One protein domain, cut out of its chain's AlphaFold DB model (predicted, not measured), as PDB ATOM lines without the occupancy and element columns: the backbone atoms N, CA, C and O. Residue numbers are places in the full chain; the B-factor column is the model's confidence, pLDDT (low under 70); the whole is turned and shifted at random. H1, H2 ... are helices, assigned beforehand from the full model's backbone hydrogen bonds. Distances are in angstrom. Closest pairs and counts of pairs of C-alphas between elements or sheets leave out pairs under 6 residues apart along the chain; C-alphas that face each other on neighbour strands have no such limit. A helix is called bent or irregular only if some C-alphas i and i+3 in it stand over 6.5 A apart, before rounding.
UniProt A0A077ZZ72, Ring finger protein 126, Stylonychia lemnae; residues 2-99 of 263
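What this domain is: This is residues 2 to 99 of the 263 residues of the protein "Ring finger protein 126" of Stylonychia lemnae (UniProt A0A077ZZ72). The domain is a long helical hairpin, made of H2b and H3 side by side, with a thin helical arm that runs on from the end of H2b farther from the loop. H2a, the first part of the bent helix H2, leads into the hairpin, and H1 turns a corner before it and sticks out, with residues 2 to 16 standing free. The printed part has 98 residues with three named helices, in the order H1, H2, H3, and no named strand, and its class is all helix. The whole is extended, with a radius of gyration of the C-alphas of 23.6 A, and its C-alphas span 77 by 33 by 18 A.

How they stand to each other: Going along from the first printed residue, H1, residues 2 to 16, comes first and touches no helix. A tight link of 2 residues leads from it to H2, residues 19 to 58. By its hydrogen bonds H2 was assigned as one helix, but it is bent: C-alphas 30 and 33 are 6.8 A apart, where about 5 A is the distance in a regular helix. Its two arms are H2a, residues 19 to 30, and H2b, residues 33 to 58; residues 31 and 32 belong to neither. The lines of H2a and H2b stand at a steep tilt of 48 degrees. H1 and H2a meet only through their link. H1 is apart from H2b. A tight link of 5 residues joins H2b to H3, residues 64 to 96. H2b and H3 touch, with 15 pairs of C-alphas within 8 A. Their closest C-alphas are those of Ile 53 and Gln 74, 5.9 A apart. They run opposite ways at a shallow tilt of 21 degrees, 11.0 A from centre to centre, and form a helical hairpin. H3 is apart from H1 and also from H2a. In H1, H2a, H2b and H3 every backbone O of residue i is within hydrogen-bond range of the N of residue i+4 inside the same helix or arm.

Where its parts are: H1 runs from Ala 2, whose C-alpha is at (74.191, 2.609, -21.506), to Ile 16, and measures 21.4 A from first to last C-alpha. H2a runs from Ala 19 to Thr 30 and measures 16.4 A. H2b runs from Arg 33, with its C-alpha at (50.670, -23.354, 0.327), to Asn 58, and measures 37.9 A. H3 runs from Lys 64 to Cys 96 and measures 47.8 A, and its last C-alpha is at (43.022, -13.360, -9.310).

The domain as a whole: The C-alphas of Asn 3 and Thr 63 are the two farthest apart, at 78.1 A, and the outline is only just a rod. The first and last printed C-alphas, those of Ala 2 and Ala 99, are 42.6 A apart. Besides residues 2 to 16, which belong to H1, two further stretches stand free: residues 18 to 24, of which 19 to 24 belong to H2, and residues 29 to 34, which belong to H2. Without the stretches that stand free, the body has 70 residues and spans 66 by 17 by 14 A. The printed part has no cut, and neither of the two links between helices is long. The mean pLDDT of the printed part is 74.3. It is under 70 at 33 residues: residues 2 to 5, residues 16 to 17, residue 19, residues 21 to 39, residue 65 and residues 94 to 99. The mean is 63 in H2a and 80 in H2b.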
ATOM      1  N   ALA A   2      74.295   3.725 -22.466       55.81
ATOM      2  CA  ALA A   2      74.191   2.609 -21.506       55.81
ATOM      3  C   ALA A   2      73.881   3.008 -20.039       55.81
ATOM      4  O   ALA A   2      73.174   2.288 -19.337       55.81
ATOM      5  N   ASN A   3      74.334   4.183 -19.580       59.28
ATOM      6  CA  ASN A   3      74.161   4.610 -18.184       59.28
ATOM      7  C   ASN A   3      72.712   4.968 -17.796       59.28
ATOM      8  O   ASN A   3      72.325   4.762 -16.650       59.28
ATOM      9  N   ARG A   4      71.886   5.458 -18.737       62.25
ATOM     10  CA  ARG A   4      70.461   5.745 -18.458       62.25
ATOM     11  C   ARG A   4      69.624   4.471 -18.357       62.25
ATOM     12  O   ARG A   4      68.729   4.411 -17.524       62.25
ATOM     13  N   GLY A   5      69.940   3.453 -19.164       67.19
ATOM     14  CA  GLY A   5      69.261   2.155 -19.117       67.19
ATOM     15  C   GLY A   5      69.479   1.444 -17.781       67.19
ATOM     16  O   GLY A   5      68.520   1.009 -17.152       67.19
ATOM     17  N   ASN A   6      70.722   1.433 -17.287       71.06
ATOM     18  CA  ASN A   6      71.038   0.847 -15.981       71.06
ATOM     19  C   ASN A   6      70.399   1.609 -14.813       71.06
ATOM     20  O   ASN A   6      69.946   0.989 -13.855       71.06
ATOM     21  N   GLN A   7      70.313   2.940 -14.884       76.56
ATOM     22  CA  GLN A   7      69.621   3.718 -13.854       76.56
ATOM     23  C   GLN A   7      68.116   3.444 -13.832       76.56
ATOM     24  O   GLN A   7      67.564   3.276 -12.750       76.56
ATOM     25  N   PHE A   8      67.473   3.334 -14.997       77.88
ATOM     26  CA  PHE A   8      66.053   2.996 -15.088       77.88
ATOM     27  C   PHE A   8      65.764   1.595 -14.537       77.88
ATOM     28  O   PHE A   8      64.872   1.444 -13.710       77.88
ATOM     29  N   ILE A   9      66.564   0.592 -14.912       71.88
ATOM     30  CA  ILE A   9      66.422  -0.781 -14.403       71.88
ATOM     31  C   ILE A   9      66.615  -0.824 -12.880       71.88
ATOM     32  O   ILE A   9      65.817  -1.438 -12.178       71.88
ATOM     33  N   ASN A  10      67.617  -0.120 -12.350       74.94
ATOM     34  CA  ASN A  10      67.855  -0.058 -10.906       74.94
ATOM     35  C   ASN A  10      66.749   0.697 -10.152       74.94
ATOM     36  O   ASN A  10      66.442   0.354  -9.012       74.94
ATOM     37  N   GLN A  11      66.136   1.711 -10.770       79.56
ATOM     38  CA  GLN A  11      64.954   2.385 -10.226       79.56
ATOM     39  C   GLN A  11      63.773   1.408 -10.154       79.56
ATOM     40  O   GLN A  11      63.169   1.247  -9.101       79.56
ATOM     41  N   LEU A  12      63.535   0.679 -11.243       73.69
ATOM     42  CA  LEU A  12      62.439  -0.276 -11.377       73.69
ATOM     43  C   LEU A  12      62.582  -1.446 -10.392       73.69
ATOM     44  O   LEU A  12      61.604  -1.849  -9.768       73.69
ATOM     45  N   PHE A  13      63.805  -1.941 -10.169       72.81
ATOM     46  CA  PHE A  13      64.079  -2.945  -9.137       72.81
ATOM     47  C   PHE A  13      63.813  -2.429  -7.722       72.81
ATOM     48  O   PHE A  13      63.269  -3.174  -6.912       72.81
ATOM     49  N   ARG A  14      64.148  -1.169  -7.418       71.31
ATOM     50  CA  ARG A  14      63.844  -0.563  -6.110       71.31
ATOM     51  C   ARG A  14      62.348  -0.348  -5.899       71.31
ATOM     52  O   ARG A  14      61.863  -0.546  -4.789       71.31
ATOM     53  N   ASP A  15      61.624   0.011  -6.954       71.12
ATOM     54  CA  ASP A  15      60.175   0.204  -6.895       71.12
ATOM     55  C   ASP A  15      59.435  -1.134  -6.761       71.12
ATOM     56  O   ASP A  15      58.450  -1.230  -6.025       71.12
ATOM     57  N   ILE A  16      59.931  -2.194  -7.409       66.00
ATOM     58  CA  ILE A  16      59.438  -3.565  -7.219       66.00
ATOM     59  C   ILE A  16      59.764  -4.054  -5.805       66.00
ATOM     60  O   ILE A  16      58.875  -4.555  -5.116       66.00
ATOM     61  N   ASP A  17      60.999  -3.864  -5.342       69.56
ATOM     62  CA  ASP A  17      61.470  -4.264  -4.013       69.56
ATOM     63  C   ASP A  17      61.255  -3.150  -2.974       69.56
ATOM     64  O   ASP A  17      62.147  -2.751  -2.218       69.56
ATOM     65  N   ASN A  18      60.034  -2.621  -2.935       80.38
ATOM     66  CA  ASN A  18      59.601  -1.698  -1.896       80.38
ATOM     67  C   ASN A  18      58.950  -2.470  -0.727       80.38
ATOM     68  O   ASN A  18      58.519  -3.619  -0.857       80.38
ATOM     69  N   ALA A  19      58.889  -1.850   0.454       66.00
ATOM     70  CA  ALA A  19      58.388  -2.508   1.665       66.00
ATOM     71  C   ALA A  19      56.923  -2.974   1.538       66.00
ATOM     72  O   ALA A  19      56.569  -4.029   2.061       66.00
ATOM     73  N   GLN A  20      56.100  -2.234   0.793       70.19
ATOM     74  CA  GLN A  20      54.689  -2.541   0.559       70.19
ATOM     75  C   GLN A  20      54.513  -3.781  -0.336       70.19
ATOM     76  O   GLN A  20      53.685  -4.648  -0.051       70.19
ATOM     77  N   ASN A  21      55.337  -3.911  -1.374       62.38
ATOM     78  CA  ASN A  21      55.389  -5.070  -2.255       62.38
ATOM     79  C   ASN A  21      55.960  -6.282  -1.523       62.38
ATOM     80  O   ASN A  21      55.380  -7.359  -1.622       62.38
ATOM     81  N   ARG A  22      57.017  -6.126  -0.714       68.50
ATOM     82  CA  ARG A  22      57.531  -7.215   0.139       68.50
ATOM     83  C   ARG A  22      56.463  -7.753   1.090       68.50
ATOM     84  O   ARG A  22      56.339  -8.969   1.234       68.50
ATOM     85  N   GLN A  23      55.665  -6.870   1.688       67.81
ATOM     86  CA  GLN A  23      54.568  -7.258   2.572       67.81
ATOM     87  C   GLN A  23      53.457  -7.996   1.800       67.81
ATOM     88  O   GLN A  23      53.102  -9.111   2.182       67.81
ATOM     89  N   ARG A  24      53.029  -7.471   0.641       60.00
ATOM     90  CA  ARG A  24      52.100  -8.155  -0.285       60.00
ATOM     91  C   ARG A  24      52.599  -9.534  -0.726       60.00
ATOM     92  O   ARG A  24      51.855 -10.509  -0.670       60.00
ATOM     93  N   PHE A  25      53.859  -9.643  -1.141       63.47
ATOM     94  CA  PHE A  25      54.456 -10.915  -1.553       63.47
ATOM     95  C   PHE A  25      54.569 -11.897  -0.385       63.47
ATOM     96  O   PHE A  25      54.414 -13.100  -0.594       63.47
ATOM     97  N   SER A  26      54.802 -11.412   0.839       59.44
ATOM     98  CA  SER A  26      54.818 -12.260   2.032       59.44
ATOM     99  C   SER A  26      53.433 -12.821   2.362       59.44
ATOM    100  O   SER A  26      53.332 -14.023   2.597       59.44
ATOM    101  N   GLU A  27      52.372 -12.009   2.261       60.09
ATOM    102  CA  GLU A  27      50.978 -12.431   2.473       60.09
ATOM    103  C   GLU A  27      50.523 -13.449   1.417       60.09
ATOM    104  O   GLU A  27      49.929 -14.482   1.745       60.09
ATOM    105  N   ILE A  28      50.867 -13.205   0.146       58.00
ATOM    106  CA  ILE A  28      50.630 -14.158  -0.946       58.00
ATOM    107  C   ILE A  28      51.371 -15.467  -0.655       58.00
ATOM    108  O   ILE A  28      50.773 -16.537  -0.722       58.00
ATOM    109  N   ARG A  29      52.654 -15.404  -0.270       59.72
ATOM    110  CA  ARG A  29      53.482 -16.588   0.015       59.72
ATOM    111  C   ARG A  29      52.955 -17.406   1.198       59.72
ATOM    112  O   ARG A  29      52.991 -18.635   1.128       59.72
ATOM    113  N   THR A  30      52.465 -16.767   2.261       56.09
ATOM    114  CA  THR A  30      51.882 -17.467   3.419       56.09
ATOM    115  C   THR A  30      50.564 -18.154   3.071       56.09
ATOM    116  O   THR A  30      50.342 -19.285   3.504       56.09
ATOM    117  N   ASN A  31      49.741 -17.542   2.214       56.69
ATOM    118  CA  ASN A  31      48.466 -18.117   1.771       56.69
ATOM    119  C   ASN A  31      48.607 -19.074   0.567       56.69
ATOM    120  O   ASN A  31      47.677 -19.815   0.257       56.69
ATOM    121  N   TRP A  32      49.775 -19.125  -0.084       59.78
ATOM    122  CA  TRP A  32      49.999 -19.916  -1.300       59.78
ATOM    123  C   TRP A  32      50.001 -21.429  -1.069       59.78
ATOM    124  O   TRP A  32      49.519 -22.182  -1.906       59.78
ATOM    125  N   ARG A  33      50.537 -21.908   0.060       57.44
ATOM    126  CA  ARG A  33      50.670 -23.354   0.327       57.44
ATOM    127  C   ARG A  33      49.338 -24.127   0.289       57.44
ATOM    128  O   ARG A  33      49.307 -25.168  -0.367       57.44
ATOM    129  N   PRO A  34      48.252 -23.690   0.956       56.91
ATOM    130  CA  PRO A  34      46.957 -24.369   0.849       56.91
ATOM    131  C   PRO A  34      46.334 -24.243  -0.551       56.91
ATOM    132  O   PRO A  34      45.766 -25.213  -1.048       56.91
ATOM    133  N   ILE A  35      46.508 -23.097  -1.218       61.66
ATOM    134  CA  ILE A  35      46.015 -22.854  -2.585       61.66
ATOM    135  C   ILE A  35      46.698 -23.795  -3.587       61.66
ATOM    136  O   ILE A  35      46.031 -24.467  -4.369       61.66
ATOM    137  N   ALA A  36      48.024 -23.912  -3.516       66.38
ATOM    138  CA  ALA A  36      48.815 -24.793  -4.369       66.38
ATOM    139  C   ALA A  36      48.425 -26.267  -4.187       66.38
ATOM    140  O   ALA A  36      48.286 -26.987  -5.171       66.38
ATOM    141  N   LYS A  37      48.176 -26.713  -2.947       65.38
ATOM    142  CA  LYS A  37      47.673 -28.073  -2.685       65.38
ATOM    143  C   LYS A  37      46.308 -28.312  -3.337       65.38
ATOM    144  O   LYS A  37      46.125 -29.342  -3.976       65.38
ATOM    145  N   HIS A  38      45.378 -27.363  -3.223       64.12
ATOM    146  CA  HIS A  38      44.064 -27.472  -3.864       64.12
ATOM    147  C   HIS A  38      44.158 -27.525  -5.395       64.12
ATOM    148  O   HIS A  38      43.488 -28.351  -6.013       64.12
ATOM    149  N   LEU A  39      45.020 -26.702  -5.999       69.88
ATOM    150  CA  LEU A  39      45.260 -26.697  -7.447       69.88
ATOM    151  C   LEU A  39      45.846 -28.029  -7.945       69.88
ATOM    152  O   LEU A  39      45.428 -28.534  -8.987       69.88
ATOM    153  N   VAL A  40      46.768 -28.632  -7.189       78.06
ATOM    154  CA  VAL A  40      47.344 -29.949  -7.518       78.06
ATOM    155  C   VAL A  40      46.285 -31.052  -7.449       78.06
ATOM    156  O   VAL A  40      46.188 -31.873  -8.355       78.06
ATOM    157  N   VAL A  41      45.440 -31.061  -6.418       73.88
ATOM    158  CA  VAL A  41      44.367 -32.065  -6.313       73.88
ATOM    159  C   VAL A  41      43.363 -31.920  -7.463       73.88
ATOM    160  O   VAL A  41      43.015 -32.912  -8.097       73.88
ATOM    161  N   GLN A  42      42.940 -30.695  -7.779       76.56
ATOM    162  CA  GLN A  42      41.988 -30.422  -8.864       76.56
ATOM    163  C   GLN A  42      42.524 -30.858 -10.234       76.56
ATOM    164  O   GLN A  42      41.795 -31.463 -11.015       76.56
ATOM    165  N   THR A  43      43.807 -30.616 -10.506       83.81
ATOM    166  CA  THR A  43      44.451 -31.032 -11.763       83.81
ATOM    167  C   THR A  43      44.603 -32.549 -11.884       83.81
ATOM    168  O   THR A  43      44.409 -33.096 -12.969       83.81
ATOM    169  N   ILE A  44      44.880 -33.257 -10.785       84.06
ATOM    170  CA  ILE A  44      44.904 -34.729 -10.775       84.06
ATOM    171  C   ILE A  44      43.502 -35.293 -11.039       84.06
ATOM    172  O   ILE A  44      43.352 -36.220 -11.835       84.06
ATOM    173  N   VAL A  45      42.470 -34.724 -10.406       81.00
ATOM    174  CA  VAL A  45      41.078 -35.172 -10.573       81.00
ATOM    175  C   VAL A  45      40.591 -34.958 -12.008       81.00
ATOM    176  O   VAL A  45      40.017 -35.878 -12.590       81.00
ATOM    177  N   THR A  46      40.847 -33.794 -12.616       88.38
ATOM    178  CA  THR A  46      40.464 -33.544 -14.017       88.38
ATOM    179  C   THR A  46      41.190 -34.476 -14.982       88.38
ATOM    180  O   THR A  46      40.550 -35.055 -15.858       88.38
ATOM    181  N   ALA A  47      42.497 -34.682 -14.798       89.31
ATOM    182  CA  ALA A  47      43.269 -35.617 -15.613       89.31
ATOM    183  C   ALA A  47      42.750 -37.059 -15.484       89.31
ATOM    184  O   ALA A  47      42.603 -37.752 -16.492       89.31
ATOM    185  N   GLY A  48      42.412 -37.489 -14.264       87.81
ATOM    186  CA  GLY A  48      41.820 -38.800 -13.999       87.81
ATOM    187  C   GLY A  48      40.470 -38.989 -14.689       87.81
ATOM    188  O   GLY A  48      40.257 -40.012 -15.333       87.81
ATOM    189  N   LEU A  49      39.587 -37.987 -14.633       86.06
ATOM    190  CA  LEU A  49      38.290 -38.021 -15.318       86.06
ATOM    191  C   LEU A  49      38.443 -38.077 -16.842       86.06
ATOM    192  O   LEU A  49      37.783 -38.887 -17.488       86.06
ATOM    193  N   ILE A  50      39.341 -37.272 -17.419       92.25
ATOM    194  CA  ILE A  50      39.629 -37.296 -18.863       92.25
ATOM    195  C   ILE A  50      40.154 -38.673 -19.285       92.25
ATOM    196  O   ILE A  50      39.711 -39.217 -20.297       92.25
ATOM    197  N   TYR A  51      41.077 -39.246 -18.508       93.31
ATOM    198  CA  TYR A  51      41.595 -40.587 -18.763       93.31
ATOM    199  C   TYR A  51      40.479 -41.635 -18.720       93.31
ATOM    200  O   TYR A  51      40.361 -42.433 -19.645       93.31
ATOM    201  N   LEU A  52      39.614 -41.586 -17.706       86.38
ATOM    202  CA  LEU A  52      38.524 -42.545 -17.536       86.38
ATOM    203  C   LEU A  52      37.485 -42.446 -18.667       86.38
ATOM    204  O   LEU A  52      37.061 -43.465 -19.204       86.38
ATOM    205  N   ILE A  53      37.129 -41.225 -19.087       91.62
ATOM    206  CA  ILE A  53      36.253 -40.985 -20.248       91.62
ATOM    207  C   ILE A  53      36.871 -41.578 -21.516       91.62
ATOM    208  O   ILE A  53      36.174 -42.236 -22.291       91.62
ATOM    209  N   ARG A  54      38.174 -41.360 -21.731       92.81
ATOM    210  CA  ARG A  54      38.906 -41.904 -22.880       92.81
ATOM    211  C   ARG A  54      38.941 -43.430 -22.856       92.81
ATOM    212  O   ARG A  54      38.704 -44.049 -23.890       92.81
ATOM    213  N   GLU A  55      39.207 -44.023 -21.701       91.62
ATOM    214  CA  GLU A  55      39.258 -45.474 -21.533       91.62
ATOM    215  C   GLU A  55      37.896 -46.106 -21.842       91.62
ATOM    216  O   GLU A  55      37.793 -46.994 -22.687       91.62
ATOM    217  N   ILE A  56      36.821 -45.556 -21.270       84.81
ATOM    218  CA  ILE A  56      35.453 -46.002 -21.556       84.81
ATOM    219  C   ILE A  56      35.120 -45.795 -23.035       84.81
ATOM    220  O   ILE A  56      34.546 -46.686 -23.657       84.81
ATOM    221  N   SER A  57      35.544 -44.689 -23.651       89.69
ATOM    222  CA  SER A  57      35.366 -44.458 -25.092       89.69
ATOM    223  C   SER A  57      35.989 -45.549 -25.955       89.69
ATOM    224  O   SER A  57      35.409 -45.917 -26.980       89.69
ATOM    225  N   ASN A  58      37.120 -46.102 -25.525       89.38
ATOM    226  CA  ASN A  58      37.844 -47.133 -26.260       89.38
ATOM    227  C   ASN A  58      37.340 -48.553 -25.975       89.38
ATOM    228  O   ASN A  58      37.632 -49.460 -26.753       89.38
ATOM    229  N   THR A  59      36.564 -48.768 -24.905       88.31
ATOM    230  CA  THR A  59      35.974 -50.090 -24.644       88.31
ATOM    231  C   THR A  59      35.010 -50.493 -25.755       88.31
ATOM    232  O   THR A  59      34.107 -49.740 -26.131       88.31
ATOM    233  N   ASN A  60      35.211 -51.690 -26.304       87.88
ATOM    234  CA  ASN A  60      34.395 -52.213 -27.391       87.88
ATOM    235  C   ASN A  60      33.231 -53.016 -26.801       87.88
ATOM    236  O   ASN A  60      33.442 -54.015 -26.118       87.88
ATOM    237  N   VAL A  61      32.008 -52.556 -27.047       86.88
ATOM    238  CA  VAL A  61      30.766 -53.120 -26.504       86.88
ATOM    239  C   VAL A  61      29.865 -53.542 -27.653       86.88
ATOM    240  O   VAL A  61      29.719 -52.805 -28.625       86.88
ATOM    241  N   GLN A  62      29.288 -54.741 -27.560       79.88
ATOM    242  CA  GLN A  62      28.572 -55.362 -28.681       79.88
ATOM    243  C   GLN A  62      27.053 -55.425 -28.496       79.88
ATOM    244  O   GLN A  62      26.324 -55.465 -29.484       79.88
ATOM    245  N   THR A  63      26.543 -55.415 -27.261       79.31
ATOM    246  CA  THR A  63      25.092 -55.474 -27.027       79.31
ATOM    247  C   THR A  63      24.500 -54.072 -26.975       79.31
ATOM    248  O   THR A  63      25.109 -53.153 -26.426       79.31
ATOM    249  N   LYS A  64      23.273 -53.898 -27.478       72.44
ATOM    250  CA  LYS A  64      22.568 -52.604 -27.456       72.44
ATOM    251  C   LYS A  64      22.432 -52.027 -26.038       72.44
ATOM    252  O   LYS A  64      22.586 -50.828 -25.848       72.44
ATOM    253  N   ALA A  65      22.225 -52.889 -25.038       68.31
ATOM    254  CA  ALA A  65      22.221 -52.493 -23.630       68.31
ATOM    255  C   ALA A  65      23.595 -51.967 -23.175       68.31
ATOM    256  O   ALA A  65      23.670 -50.902 -22.573       68.31
ATOM    257  N   SER A  66      24.686 -52.659 -23.524       72.62
ATOM    258  CA  SER A  66      26.048 -52.222 -23.179       72.62
ATOM    259  C   SER A  66      26.490 -50.944 -23.907       72.62
ATOM    260  O   SER A  66      27.231 -50.150 -23.335       72.62
ATOM    261  N   ILE A  67      26.000 -50.705 -25.130       77.56
ATOM    262  CA  ILE A  67      26.215 -49.450 -25.868       77.56
ATOM    263  C   ILE A  67      25.518 -48.292 -25.146       77.56
ATOM    264  O   ILE A  67      26.160 -47.284 -24.864       77.56
ATOM    265  N   ASN A  68      24.247 -48.466 -24.766       74.62
ATOM    266  CA  ASN A  68      23.515 -47.455 -24.002       74.62
ATOM    267  C   ASN A  68      24.183 -47.172 -22.646       74.62
ATOM    268  O   ASN A  68      24.364 -46.013 -22.282       74.62
ATOM    269  N   GLU A  69      24.608 -48.208 -21.913       73.88
ATOM    270  CA  GLU A  69      25.327 -48.020 -20.645       73.88
ATOM    271  C   GLU A  69      26.638 -47.247 -20.832       73.88
ATOM    272  O   GLU A  69      26.960 -46.372 -20.020       73.88
ATOM    273  N   LYS A  70      27.382 -47.535 -21.904       80.88
ATOM    274  CA  LYS A  70      28.607 -46.812 -22.251       80.88
ATOM    275  C   LYS A  70      28.316 -45.339 -22.540       80.88
ATOM    276  O   LYS A  70      28.943 -44.482 -21.919       80.88
ATOM    277  N   GLU A  71      27.358 -45.035 -23.415       80.69
ATOM    278  CA  GLU A  71      26.995 -43.653 -23.765       80.69
ATOM    279  C   GLU A  71      26.529 -42.848 -22.543       80.69
ATOM    280  O   GLU A  71      26.917 -41.687 -22.359       80.69
ATOM    281  N   TRP A  72      25.743 -43.469 -21.661       77.56
ATOM    282  CA  TRP A  72      25.288 -42.829 -20.428       77.56
ATOM    283  C   TRP A  72      26.441 -42.571 -19.468       77.56
ATOM    284  O   TRP A  72      26.584 -41.451 -18.985       77.56
ATOM    285  N   THR A  73      27.308 -43.562 -19.254       78.88
ATOM    286  CA  THR A  73      28.478 -43.412 -18.380       78.88
ATOM    287  C   THR A  73      29.402 -42.304 -18.889       78.88
ATOM    288  O   THR A  73      29.883 -41.487 -18.102       78.88
ATOM    289  N   GLN A  74      29.610 -42.217 -20.206       81.81
ATOM    290  CA  GLN A  74      30.393 -41.142 -20.818       81.81
ATOM    291  C   GLN A  74      29.749 -39.767 -20.622       81.81
ATOM    292  O   GLN A  74      30.449 -38.816 -20.271       81.81
ATOM    293  N   SER A  75      28.431 -39.665 -20.794       79.75
ATOM    294  CA  SER A  75      27.687 -38.416 -20.585       79.75
ATOM    295  C   SER A  75      27.770 -37.954 -19.128       79.75
ATOM    296  O   SER A  75      28.105 -36.800 -18.861       79.75
ATOM    297  N   THR A  76      27.576 -38.867 -18.171       78.38
ATOM    298  CA  THR A  76      27.683 -38.565 -16.737       78.38
ATOM    299  C   THR A  76      29.097 -38.116 -16.355       78.38
ATOM    300  O   THR A  76      29.263 -37.102 -15.677       78.38
ATOM    301  N   LEU A  77      30.138 -38.816 -16.819       81.31
ATOM    302  CA  LEU A  77      31.526 -38.418 -16.557       81.31
ATOM    303  C   LEU A  77      31.884 -37.079 -17.211       81.31
ATOM    304  O   LEU A  77      32.616 -36.290 -16.613       81.31
ATOM    305  N   GLY A  78      31.349 -36.800 -18.403       83.25
ATOM    306  CA  GLY A  78      31.503 -35.513 -19.082       83.25
ATOM    307  C   GLY A  78      30.912 -34.354 -18.276       83.25
ATOM    308  O   GLY A  78      31.566 -33.322 -18.117       83.25
ATOM    309  N   LEU A  79      29.725 -34.540 -17.694       77.81
ATOM    310  CA  LEU A  79      29.102 -33.552 -16.807       77.81
ATOM    311  C   LEU A  79      29.912 -33.339 -15.522       77.81
ATOM    312  O   LEU A  79      30.133 -32.195 -15.116       77.81
ATOM    313  N   ILE A  80      30.414 -34.418 -14.910       77.31
ATOM    314  CA  ILE A  80      31.294 -34.330 -13.733       77.31
ATOM    315  C   ILE A  80      32.573 -33.556 -14.084       77.31
ATOM    316  O   ILE A  80      32.982 -32.670 -13.335       77.31
ATOM    317  N   LEU A  81      33.190 -33.835 -15.236       85.50
ATOM    318  CA  LEU A  81      34.376 -33.115 -15.699       85.50
ATOM    319  C   LEU A  81      34.084 -31.622 -15.921       85.50
ATOM    320  O   LEU A  81      34.856 -30.778 -15.463       85.50
ATOM    321  N   ALA A  82      32.966 -31.287 -16.571       81.81
ATOM    322  CA  ALA A  82      32.542 -29.902 -16.773       81.81
ATOM    323  C   ALA A  82      32.339 -29.170 -15.437       81.81
ATOM    324  O   ALA A  82      32.806 -28.041 -15.274       81.81
ATOM    325  N   PHE A  83      31.722 -29.830 -14.453       77.19
ATOM    326  CA  PHE A  83      31.567 -29.301 -13.099       77.19
ATOM    327  C   PHE A  83      32.922 -28.987 -12.453       77.19
ATOM    328  O   PHE A  83      33.141 -27.862 -11.997       77.19
ATOM    329  N   VAL A  84      33.855 -29.945 -12.459       79.25
ATOM    330  CA  VAL A  84      35.192 -29.752 -11.877       79.25
ATOM    331  C   VAL A  84      35.901 -28.566 -12.547       79.25
ATOM    332  O   VAL A  84      36.393 -27.680 -11.847       79.25
ATOM    333  N   ILE A  85      35.855 -28.464 -13.879       83.56
ATOM    334  CA  ILE A  85      36.452 -27.345 -14.629       83.56
ATOM    335  C   ILE A  85      35.817 -25.999 -14.247       83.56
ATOM    336  O   ILE A  85      36.542 -25.040 -13.985       83.56
ATOM    337  N   ILE A  86      34.486 -25.906 -14.167       79.19
ATOM    338  CA  ILE A  86      33.794 -24.660 -13.796       79.19
ATOM    339  C   ILE A  86      34.178 -24.228 -12.378       79.19
ATOM    340  O   ILE A  86      34.511 -23.061 -12.156       79.19
ATOM    341  N   THR A  87      34.180 -25.156 -11.415       73.81
ATOM    342  CA  THR A  87      34.586 -24.823 -10.040       73.81
ATOM    343  C   THR A  87      36.037 -24.353  -9.974       73.81
ATOM    344  O   THR A  87      36.341 -23.399  -9.254       73.81
ATOM    345  N   TRP A  88      36.912 -24.950 -10.783       78.38
ATOM    346  CA  TRP A  88      38.310 -24.561 -10.889       78.38
ATOM    347  C   TRP A  88      38.480 -23.152 -11.476       78.38
ATOM    348  O   TRP A  88      39.198 -22.334 -10.899       78.38
ATOM    349  N   LEU A  89      37.758 -22.816 -12.552       79.94
ATOM    350  CA  LEU A  89      37.770 -21.475 -13.153       79.94
ATOM    351  C   LEU A  89      37.302 -20.396 -12.171       79.94
ATOM    352  O   LEU A  89      37.880 -19.311 -12.109       79.94
ATOM    353  N   ILE A  90      36.287 -20.699 -11.367       71.94
ATOM    354  CA  ILE A  90      35.762 -19.766 -10.366       71.94
ATOM    355  C   ILE A  90      36.752 -19.578  -9.223       71.94
ATOM    356  O   ILE A  90      36.976 -18.449  -8.794       71.94
ATOM    357  N   GLN A  91      37.390 -20.652  -8.754       72.00
ATOM    358  CA  GLN A  91      38.454 -20.551  -7.756       72.00
ATOM    359  C   GLN A  91      39.624 -19.706  -8.272       72.00
ATOM    360  O   GLN A  91      40.082 -18.813  -7.560       72.00
ATOM    361  N   LEU A  92      40.059 -19.919  -9.518       74.69
ATOM    362  CA  LEU A  92      41.098 -19.108 -10.158       74.69
ATOM    363  C   LEU A  92      40.689 -17.635 -10.263       74.69
ATOM    364  O   LEU A  92      41.468 -16.760  -9.898       74.69
ATOM    365  N   PHE A  93      39.457 -17.349 -10.687       72.94
ATOM    366  CA  PHE A  93      38.936 -15.983 -10.760       72.94
ATOM    367  C   PHE A  93      38.915 -15.291  -9.386       72.94
ATOM    368  O   PHE A  93      39.325 -14.134  -9.260       72.94
ATOM    369  N   MET A  94      38.492 -16.001  -8.338       64.69
ATOM    370  CA  MET A  94      38.483 -15.483  -6.964       64.69
ATOM    371  C   MET A  94      39.902 -15.204  -6.444       64.69
ATOM    372  O   MET A  94      40.123 -14.183  -5.791       64.69
ATOM    373  N   ILE A  95      40.874 -16.064  -6.777       67.44
ATOM    374  CA  ILE A  95      42.295 -15.856  -6.455       67.44
ATOM    375  C   ILE A  95      42.835 -14.621  -7.190       67.44
ATOM    376  O   ILE A  95      43.454 -13.760  -6.565       67.44
ATOM    377  N   CYS A  96      42.563 -14.489  -8.493       66.38
ATOM    378  CA  CYS A  96      43.022 -13.360  -9.310       66.38
ATOM    379  C   CYS A  96      42.444 -12.014  -8.855       66.38
ATOM    380  O   CYS A  96      43.114 -10.988  -8.956       66.38
ATOM    381  N   THR A  97      41.212 -12.005  -8.346       66.75
ATOM    382  CA  THR A  97      40.537 -10.784  -7.878       66.75
ATOM    383  C   THR A  97      40.852 -10.432  -6.421       66.75
ATOM    384  O   THR A  97      40.393  -9.396  -5.943       66.75
ATOM    385  N   ASN A  98      41.647 -11.254  -5.716       57.94
ATOM    386  CA  ASN A  98      41.974 -11.105  -4.291       57.94
ATOM    387  C   ASN A  98      40.726 -10.845  -3.421       57.94
ATOM    388  O   ASN A  98      40.746 -10.077  -2.452       57.94
ATOM    389  N   ALA A  99      39.602 -11.453  -3.809       52.91
ATOM    390  CA  ALA A  99      38.333 -11.300  -3.126       52.91
ATOM    391  C   ALA A  99      38.358 -12.152  -1.847       52.91
ATOM    392  O   ALA A  99      38.042 -13.337  -1.864       52.91
TER     393      ALA A  99